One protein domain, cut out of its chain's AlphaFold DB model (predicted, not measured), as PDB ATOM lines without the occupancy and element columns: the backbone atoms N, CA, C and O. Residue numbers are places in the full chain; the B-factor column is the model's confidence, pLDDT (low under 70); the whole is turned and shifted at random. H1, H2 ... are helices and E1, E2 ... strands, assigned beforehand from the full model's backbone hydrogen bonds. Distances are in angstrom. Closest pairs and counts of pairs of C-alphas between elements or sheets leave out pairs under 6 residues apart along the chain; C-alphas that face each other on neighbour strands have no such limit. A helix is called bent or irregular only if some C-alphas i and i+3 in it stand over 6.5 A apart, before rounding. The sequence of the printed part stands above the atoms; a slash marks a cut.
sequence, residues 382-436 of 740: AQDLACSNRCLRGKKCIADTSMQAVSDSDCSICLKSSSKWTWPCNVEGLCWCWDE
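This is residues 382 to 436 of the 740 residues of an uncharacterized protein of Thalassiosira oceanica (UniProt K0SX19). The model is a small, rounded body built on a two-stranded antiparallel ribbon, E1 and E2, with the short helix H2 packed on E1 and the still shorter helix H1 near E2. A long stretch with no named element, the 15 residues 416 to 430, links H2 to E2, its C-alphas 6 to 13 A from the mean of all C-alphas. The printed part has 55 residues, with two named helices and two named strands in the order H1, E1, H2, E2; the class is mixed, helices and strands, though under half of the residues are in named elements. It is compact, with a radius of gyration of the C-alphas of 9.6 A, and rounded, with spans of 26 by 24 by 20 A.

Strands E1, residues 395 to 399, and E2, residues 431 to 435, are antiparallel neighbours, with 141 degrees between their directions. N 396 and O 434, 2.8 A apart, and N 432 and O 398, 2.9 A apart, are within hydrogen-bond range. The closest C-alphas of E1 and H2, residues 408 to 415, are those of Ile 398 and Asp 408, 4.3 A apart. Those of H2 and E2 are Cys 411 and Cys 431, 5.5 A apart. The closest C-alphas of E2 and H1, residues 382 to 385, are those of Trp 432 and Leu 385, 5.1 A apart. H1 and H2 are apart. In H2, 1 of 4 O i to N i+4 pairs and 3 of 5 O i to N i+3 pairs are within range; H1 is too short for any O i to N i+4 pair.

E1 is 12.9 A long from first to last C-alpha, E2 13.2 A, H2 11.9 A and H1 5.1 A. C-alpha 382, where H1 begins, is at (-4.200, -3.917, -40.492), and C-alpha 435, where E2 ends, at (-19.048, -3.140, -40.468). H2 is neither bent nor irregular, but only just: C-alphas 410 and 413 are 6.4 A apart.

The two C-alphas farthest apart, those of Arg 393 and Ala 405, are 26.4 A apart. The printed part has no cut, and the link from H2 to E2 is long. The mean pLDDT of the printed part is 75.9, with residues 382 to 385, 388 to 389, 401 to 404 and 417 under 70.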
ATOM      1  N   ALA A 382      -4.628  -4.602 -39.264       46.06
ATOM      2  CA  ALA A 382      -4.200  -3.917 -40.492       46.06
ATOM      3  C   ALA A 382      -4.651  -4.651 -41.777       46.06
ATOM      4  O   ALA A 382      -4.976  -4.015 -42.781       46.06
ATOM      5  N   GLN A 383      -4.761  -5.987 -41.733       45.94
ATOM      6  CA  GLN A 383      -5.392  -6.774 -42.810       45.94
ATOM      7  C   GLN A 383      -6.901  -6.508 -42.916       45.94
ATOM      8  O   GLN A 383      -7.456  -6.581 -44.012       45.94
ATOM      9  N   ASP A 384      -7.523  -6.130 -41.801       50.59
ATOM     10  CA  ASP A 384      -8.929  -5.760 -41.691       50.59
ATOM     11  C   ASP A 384      -9.233  -4.322 -42.117       50.59
ATOM     12  O   ASP A 384     -10.403  -4.004 -42.302       50.59
ATOM     13  N   LEU A 385      -8.228  -3.453 -42.277       61.41
ATOM     14  CA  LEU A 385      -8.451  -2.069 -42.698       61.41
ATOM     15  C   LEU A 385      -8.380  -1.880 -44.211       61.41
ATOM     16  O   LEU A 385      -9.096  -1.032 -44.719       61.41
ATOM     17  N   ALA A 386      -7.566  -2.633 -44.954       70.31
ATOM     18  CA  ALA A 386      -7.367  -2.378 -46.383       70.31
ATOM     19  C   ALA A 386      -8.277  -3.243 -47.270       70.31
ATOM     20  O   ALA A 386      -8.120  -4.464 -47.358       70.31
ATOM     21  N   CYS A 387      -9.162  -2.609 -48.047       75.81
ATOM     22  CA  CYS A 387     -10.058  -3.330 -48.961       75.81
ATOM     23  C   CYS A 387      -9.345  -4.217 -49.989       75.81
ATOM     24  O   CYS A 387      -9.903  -5.219 -50.444       75.81
ATOM     25  N   SER A 388      -8.110  -3.862 -50.354       66.94
ATOM     26  CA  SER A 388      -7.283  -4.578 -51.327       66.94
ATOM     27  C   SER A 388      -6.956  -6.018 -50.903       66.94
ATOM     28  O   SER A 388      -6.615  -6.841 -51.757       66.94
ATOM     29  N   ASN A 389      -7.110  -6.372 -49.622       64.62
ATOM     30  CA  ASN A 389      -6.919  -7.731 -49.104       64.62
ATOM     31  C   ASN A 389      -8.224  -8.503 -48.842       64.62
ATOM     32  O   ASN A 389      -8.162  -9.640 -48.379       64.62
ATOM     33  N   ARG A 390      -9.359  -7.958 -49.316       71.44
ATOM     34  CA  ARG A 390     -10.750  -8.371 -49.048       71.44
ATOM     35  C   ARG A 390     -11.180  -8.072 -47.616       71.44
ATOM     36  O   ARG A 390     -10.484  -8.395 -46.666       71.44
ATOM     37  N   CYS A 391     -12.387  -7.537 -47.482       76.75
ATOM     38  CA  CYS A 391     -13.015  -7.346 -46.184       76.75
ATOM     39  C   CYS A 391     -13.487  -8.678 -45.590       76.75
ATOM     40  O   CYS A 391     -13.960  -9.555 -46.324       76.75
ATOM     41  N   LEU A 392     -13.389  -8.817 -44.263       72.38
ATOM     42  CA  LEU A 392     -13.984  -9.948 -43.550       72.38
ATOM     43  C   LEU A 392     -15.493 -10.039 -43.801       72.38
ATOM     44  O   LEU A 392     -16.164  -9.070 -44.164       72.38
ATOM     45  N   ARG A 393     -16.032 -11.245 -43.612       71.06
ATOM     46  CA  ARG A 393     -17.434 -11.574 -43.884       71.06
ATOM     47  C   ARG A 393     -18.363 -10.636 -43.101       71.06
ATOM     48  O   ARG A 393     -18.294 -10.601 -41.882       71.06
ATOM     49  N   GLY A 394     -19.226  -9.907 -43.815       73.50
ATOM     50  CA  GLY A 394     -20.168  -8.935 -43.238       73.50
ATOM     51  C   GLY A 394     -19.738  -7.468 -43.358       73.50
ATOM     52  O   GLY A 394     -20.586  -6.594 -43.230       73.50
ATOM     53  N   LYS A 395     -18.469  -7.188 -43.685       83.88
ATOM     54  CA  LYS A 395     -17.958  -5.821 -43.865       83.88
ATOM     55  C   LYS A 395     -18.038  -5.362 -45.331       83.88
ATOM     56  O   LYS A 395     -17.808  -6.152 -46.252       83.88
ATOM     57  N   LYS A 396     -18.315  -4.075 -45.560       87.56
ATOM     58  CA  LYS A 396     -18.285  -3.412 -46.875       87.56
ATOM     59  C   LYS A 396     -17.004  -2.613 -47.058       87.56
ATOM     60  O   LYS A 396     -16.497  -2.022 -46.115       87.56
ATOM     61  N   CYS A 397     -16.506  -2.570 -48.290       88.50
ATOM     62  CA  CYS A 397     -15.441  -1.644 -48.642       88.50
ATOM     63  C   CYS A 397     -16.035  -0.264 -48.930       88.50
ATOM     64  O   CYS A 397     -16.860  -0.138 -49.835       88.50
ATOM     65  N   ILE A 398     -15.611   0.741 -48.176       87.81
ATOM     66  CA  ILE A 398     -16.136   2.104 -48.236       87.81
ATOM     67  C   ILE A 398     -15.013   3.124 -48.390       87.81
ATOM     68  O   ILE A 398     -13.846   2.815 -48.148       87.81
ATOM     69  N   ALA A 399     -15.382   4.335 -48.795       84.00
ATOM     70  CA  ALA A 399     -14.465   5.445 -48.970       84.00
ATOM     71  C   ALA A 399     -14.061   6.089 -47.647       84.00
ATOM     72  O   ALA A 399     -14.873   6.283 -46.738       84.00
ATOM     73  N   ASP A 400     -12.796   6.492 -47.596       77.75
ATOM     74  CA  ASP A 400     -12.296   7.489 -46.668       77.75
ATOM     75  C   ASP A 400     -12.221   8.852 -47.365       77.75
ATOM     76  O   ASP A 400     -11.243   9.199 -48.035       77.75
ATOM     77  N   THR A 401     -13.273   9.647 -47.186       68.69
ATOM     78  CA  THR A 401     -13.357  10.996 -47.752       68.69
ATOM     79  C   THR A 401     -12.442  11.997 -47.047       68.69
ATOM     80  O   THR A 401     -12.353  13.131 -47.508       68.69
ATOM     81  N   SER A 402     -11.776  11.617 -45.944       62.38
ATOM     82  CA  SER A 402     -10.825  12.491 -45.237       62.38
ATOM     83  C   SER A 402      -9.534  12.722 -46.007       62.38
ATOM     84  O   SER A 402      -8.843  13.713 -45.786       62.38
ATOM     85  N   MET A 403      -9.196  11.792 -46.897       60.22
ATOM     86  CA  MET A 403      -7.938  11.830 -47.620       60.22
ATOM     87  C   MET A 403      -8.126  12.283 -49.048       60.22
ATOM     88  O   MET A 403      -7.355  13.096 -49.507       60.22
ATOM     89  N   GLN A 404      -9.135  11.804 -49.768       68.88
ATOM     90  CA  GLN A 404      -9.403  12.263 -51.128       68.88
ATOM     91  C   GLN A 404     -10.897  12.166 -51.415       68.88
ATOM     92  O   GLN A 404     -11.613  11.402 -50.775       68.88
ATOM     93  N   ALA A 405     -11.379  12.941 -52.388       70.75
ATOM     94  CA  ALA A 405     -12.745  12.827 -52.856       70.75
ATOM     95  C   ALA A 405     -12.878  11.462 -53.539       70.75
ATOM     96  O   ALA A 405     -12.377  11.253 -54.643       70.75
ATOM     97  N   VAL A 406     -13.493  10.529 -52.826       76.94
ATOM     98  CA  VAL A 406     -13.714   9.147 -53.234       76.94
ATOM     99  C   VAL A 406     -15.071   8.725 -52.691       76.94
ATOM    100  O   VAL A 406     -15.451   9.113 -51.588       76.94
ATOM    101  N   SER A 407     -15.851   8.002 -53.487       83.56
ATOM    102  CA  SER A 407     -17.168   7.514 -53.078       83.56
ATOM    103  C   SER A 407     -17.107   6.057 -52.620       83.56
ATOM    104  O   SER A 407     -16.243   5.290 -53.050       83.56
ATOM    105  N   ASP A 408     -18.069   5.631 -51.798       86.62
ATOM    106  CA  ASP A 408     -18.189   4.219 -51.406       86.62
ATOM    107  C   ASP A 408     -18.312   3.307 -52.653       86.62
ATOM    108  O   ASP A 408     -17.777   2.197 -52.682       86.62
ATOM    109  N   SER A 409     -18.935   3.798 -53.737       85.75
ATOM    110  CA  SER A 409     -18.984   3.098 -55.028       85.75
ATOM    111  C   SER A 409     -17.619   2.952 -55.699       85.75
ATOM    112  O   SER A 409     -17.346   1.882 -56.247       85.75
ATOM    113  N   ASP A 410     -16.747   3.960 -55.622       86.50
ATOM    114  CA  ASP A 410     -15.384   3.877 -56.166       86.50
ATOM    115  C   ASP A 410     -14.565   2.824 -55.416       86.50
ATOM    116  O   ASP A 410     -13.813   2.065 -56.021       86.50
ATOM    117  N   CYS A 411     -14.767   2.711 -54.101       87.94
ATOM    118  CA  CYS A 411     -14.095   1.719 -53.266       87.94
ATOM    119  C   CYS A 411     -14.649   0.297 -53.432       87.94
ATOM    120  O   CYS A 411     -13.917  -0.680 -53.256       87.94
ATOM    121  N   SER A 412     -15.907   0.137 -53.853       85.31
ATOM    122  CA  SER A 412     -16.527  -1.184 -54.038       85.31
ATOM    123  C   SER A 412     -15.745  -2.109 -54.991       85.31
ATOM    124  O   SER A 412     -15.750  -3.334 -54.821       85.31
ATOM    125  N   ILE A 413     -15.006  -1.547 -55.960       84.25
ATOM    126  CA  ILE A 413     -14.193  -2.318 -56.912       84.25
ATOM    127  C   ILE A 413     -12.966  -2.960 -56.253       84.25
ATOM    128  O   ILE A 413     -12.462  -3.956 -56.770       84.25
ATOM    129  N   CYS A 414     -12.513  -2.448 -55.105       85.50
ATOM    130  CA  CYS A 414     -11.296  -2.900 -54.427       85.50
ATOM    131  C   CYS A 414     -11.396  -4.315 -53.861       85.50
ATOM    132  O   CYS A 414     -10.379  -4.968 -53.644       85.50
ATOM    133  N   LEU A 415     -12.618  -4.831 -53.709       81.19
ATOM    134  CA  LEU A 415     -12.868  -6.224 -53.346       81.19
ATOM    135  C   LEU A 415     -12.522  -7.210 -54.481       81.19
ATOM    136  O   LEU A 415     -12.409  -8.416 -54.240       81.19
ATOM    137  N   LYS A 416     -12.341  -6.728 -55.718       79.88
ATOM    138  CA  LYS A 416     -11.938  -7.546 -56.868       79.88
ATOM    139  C   LYS A 416     -10.418  -7.696 -56.894       79.88
ATOM    140  O   LYS A 416      -9.682  -6.714 -56.916       79.88
ATOM    141  N   SER A 417      -9.924  -8.932 -56.988       66.50
ATOM    142  CA  SER A 417      -8.478  -9.214 -57.008       66.50
ATOM    143  C   SER A 417      -7.731  -8.562 -58.177       66.50
ATOM    144  O   SER A 417      -6.541  -8.293 -58.052       66.50
ATOM    145  N   SER A 418      -8.413  -8.287 -59.293       75.19
ATOM    146  CA  SER A 418      -7.849  -7.609 -60.467       75.19
ATOM    147  C   SER A 418      -7.697  -6.091 -60.305       75.19
ATOM    148  O   SER A 418      -7.006  -5.476 -61.109       75.19
ATOM    149  N   SER A 419      -8.320  -5.486 -59.290       74.56
ATOM    150  CA  SER A 419      -8.380  -4.028 -59.099       74.56
ATOM    151  C   SER A 419      -7.447  -3.516 -57.998       74.56
ATOM    152  O   SER A 419      -7.446  -2.331 -57.694       74.56
ATOM    153  N   LYS A 420      -6.606  -4.381 -57.410       70.00
ATOM    154  CA  LYS A 420      -5.683  -3.996 -56.323       70.00
ATOM    155  C   LYS A 420      -4.708  -2.874 -56.706       70.00
ATOM    156  O   LYS A 420      -4.295  -2.111 -55.847       70.00
ATOM    157  N   TRP A 421      -4.350  -2.785 -57.987       76.75
ATOM    158  CA  TRP A 421      -3.378  -1.819 -58.512       76.75
ATOM    159  C   TRP A 421      -4.025  -0.597 -59.171       76.75
ATOM    160  O   TRP A 421      -3.319   0.252 -59.710       76.75
ATOM    161  N   THR A 422      -5.355  -0.509 -59.157       80.44
ATOM    162  CA  THR A 422      -6.104   0.605 -59.745       80.44
ATOM    163  C   THR A 422      -6.617   1.529 -58.656       80.44
ATOM    164  O   THR A 422      -7.003   1.061 -57.589       80.44
ATOM    165  N   TRP A 423      -6.671   2.824 -58.949       81.69
ATOM    166  CA  TRP A 423      -7.304   3.802 -58.068       81.69
ATOM    167  C   TRP A 423      -8.787   3.446 -57.841       81.69
ATOM    168  O   TRP A 423      -9.430   2.988 -58.792       81.69
ATOM    169  N   PRO A 424      -9.338   3.631 -56.626       78.81
ATOM    170  CA  PRO A 424      -8.686   4.137 -55.401       78.81
ATOM    171  C   PRO A 424      -7.912   3.078 -54.586       78.81
ATOM    172  O   PRO A 424      -7.267   3.400 -53.596       78.81
ATOM    173  N   CYS A 425      -7.936   1.812 -55.001       81.56
ATOM    174  CA  CYS A 425      -7.466   0.657 -54.225       81.56
ATOM    175  C   CYS A 425      -5.951   0.581 -54.012       81.56
ATOM    176  O   CYS A 425      -5.496  -0.110 -53.101       81.56
ATOM    177  N   ASN A 426      -5.179   1.242 -54.876       76.25
ATOM    178  CA  ASN A 426      -3.722   1.316 -54.799       76.25
ATOM    179  C   ASN A 426      -3.220   2.496 -53.955       76.25
ATOM    180  O   ASN A 426      -2.010   2.680 -53.850       76.25
ATOM    181  N   VAL A 427      -4.126   3.297 -53.392       73.94
ATOM    182  CA  VAL A 427      -3.785   4.368 -52.460       73.94
ATOM    183  C   VAL A 427      -4.167   3.902 -51.065       73.94
ATOM    184  O   VAL A 427      -5.340   3.671 -50.758       73.94
ATOM    185  N   GLU A 428      -3.153   3.721 -50.227       71.50
ATOM    186  CA  GLU A 428      -3.336   3.283 -48.851       71.50
ATOM    187  C   GLU A 428      -4.293   4.219 -48.113       71.50
ATOM    188  O   GLU A 428      -4.170   5.436 -48.203       71.50
ATOM    189  N   GLY A 429      -5.271   3.631 -47.423       73.19
ATOM    190  CA  GLY A 429      -6.248   4.326 -46.596       73.19
ATOM    191  C   GLY A 429      -7.397   5.029 -47.329       73.19
ATOM    192  O   GLY A 429      -8.305   5.456 -46.629       73.19
ATOM    193  N   LEU A 430      -7.421   5.133 -48.672       77.81
ATOM    194  CA  LEU A 430      -8.579   5.713 -49.394       77.81
ATOM    195  C   LEU A 430      -9.828   4.841 -49.315       77.81
ATOM    196  O   LEU A 430     -10.943   5.346 -49.424       77.81
ATOM    197  N   CYS A 431      -9.635   3.536 -49.152       84.94
ATOM    198  CA  CYS A 431     -10.716   2.580 -49.031       84.94
ATOM    199  C   CYS A 431     -10.460   1.648 -47.861       84.94
ATOM    200  O   CYS A 431      -9.377   1.059 -47.764       84.94
ATOM    201  N   TRP A 432     -11.477   1.466 -47.025       84.81
ATOM    202  CA  TRP A 432     -11.377   0.614 -45.851       84.81
ATOM    203  C   TRP A 432     -12.612  -0.244 -45.607       84.81
ATOM    204  O   TRP A 432     -13.688   0.007 -46.151       84.81
ATOM    205  N   CYS A 433     -12.436  -1.314 -44.834       85.62
ATOM    206  CA  CYS A 433     -13.502  -2.266 -44.548       85.62
ATOM    207  C   CYS A 433     -14.298  -1.861 -43.309       85.62
ATOM    208  O   CYS A 433     -13.778  -1.865 -42.196       85.62
ATOM    209  N   TRP A 434     -15.583  -1.593 -43.500       86.19
ATOM    210  CA  TRP A 434     -16.504  -1.149 -42.463       86.19
ATOM    211  C   TRP A 434     -17.600  -2.167 -42.197       86.19
ATOM    212  O   TRP A 434     -18.138  -2.779 -43.119       86.19
ATOM    213  N   ASP A 435     -17.917  -2.347 -40.924       82.81
ATOM    214  CA  ASP A 435     -19.048  -3.140 -40.468       82.81
ATOM    215  C   ASP A 435     -20.278  -2.236 -40.380       82.81
ATOM    216  O   ASP A 435     -20.295  -1.296 -39.596       82.81
ATOM    217  N   GLU A 436     -21.316  -2.510 -41.166       81.38
ATOM    218  CA  GLU A 436     -22.517  -1.663 -41.185       81.38
ATOM    219  C   GLU A 436     -23.300  -1.677 -39.866       81.38
ATOM    220  O   GLU A 436     -24.183  -0.843 -39.669       81.38
TER     221      GLU A 436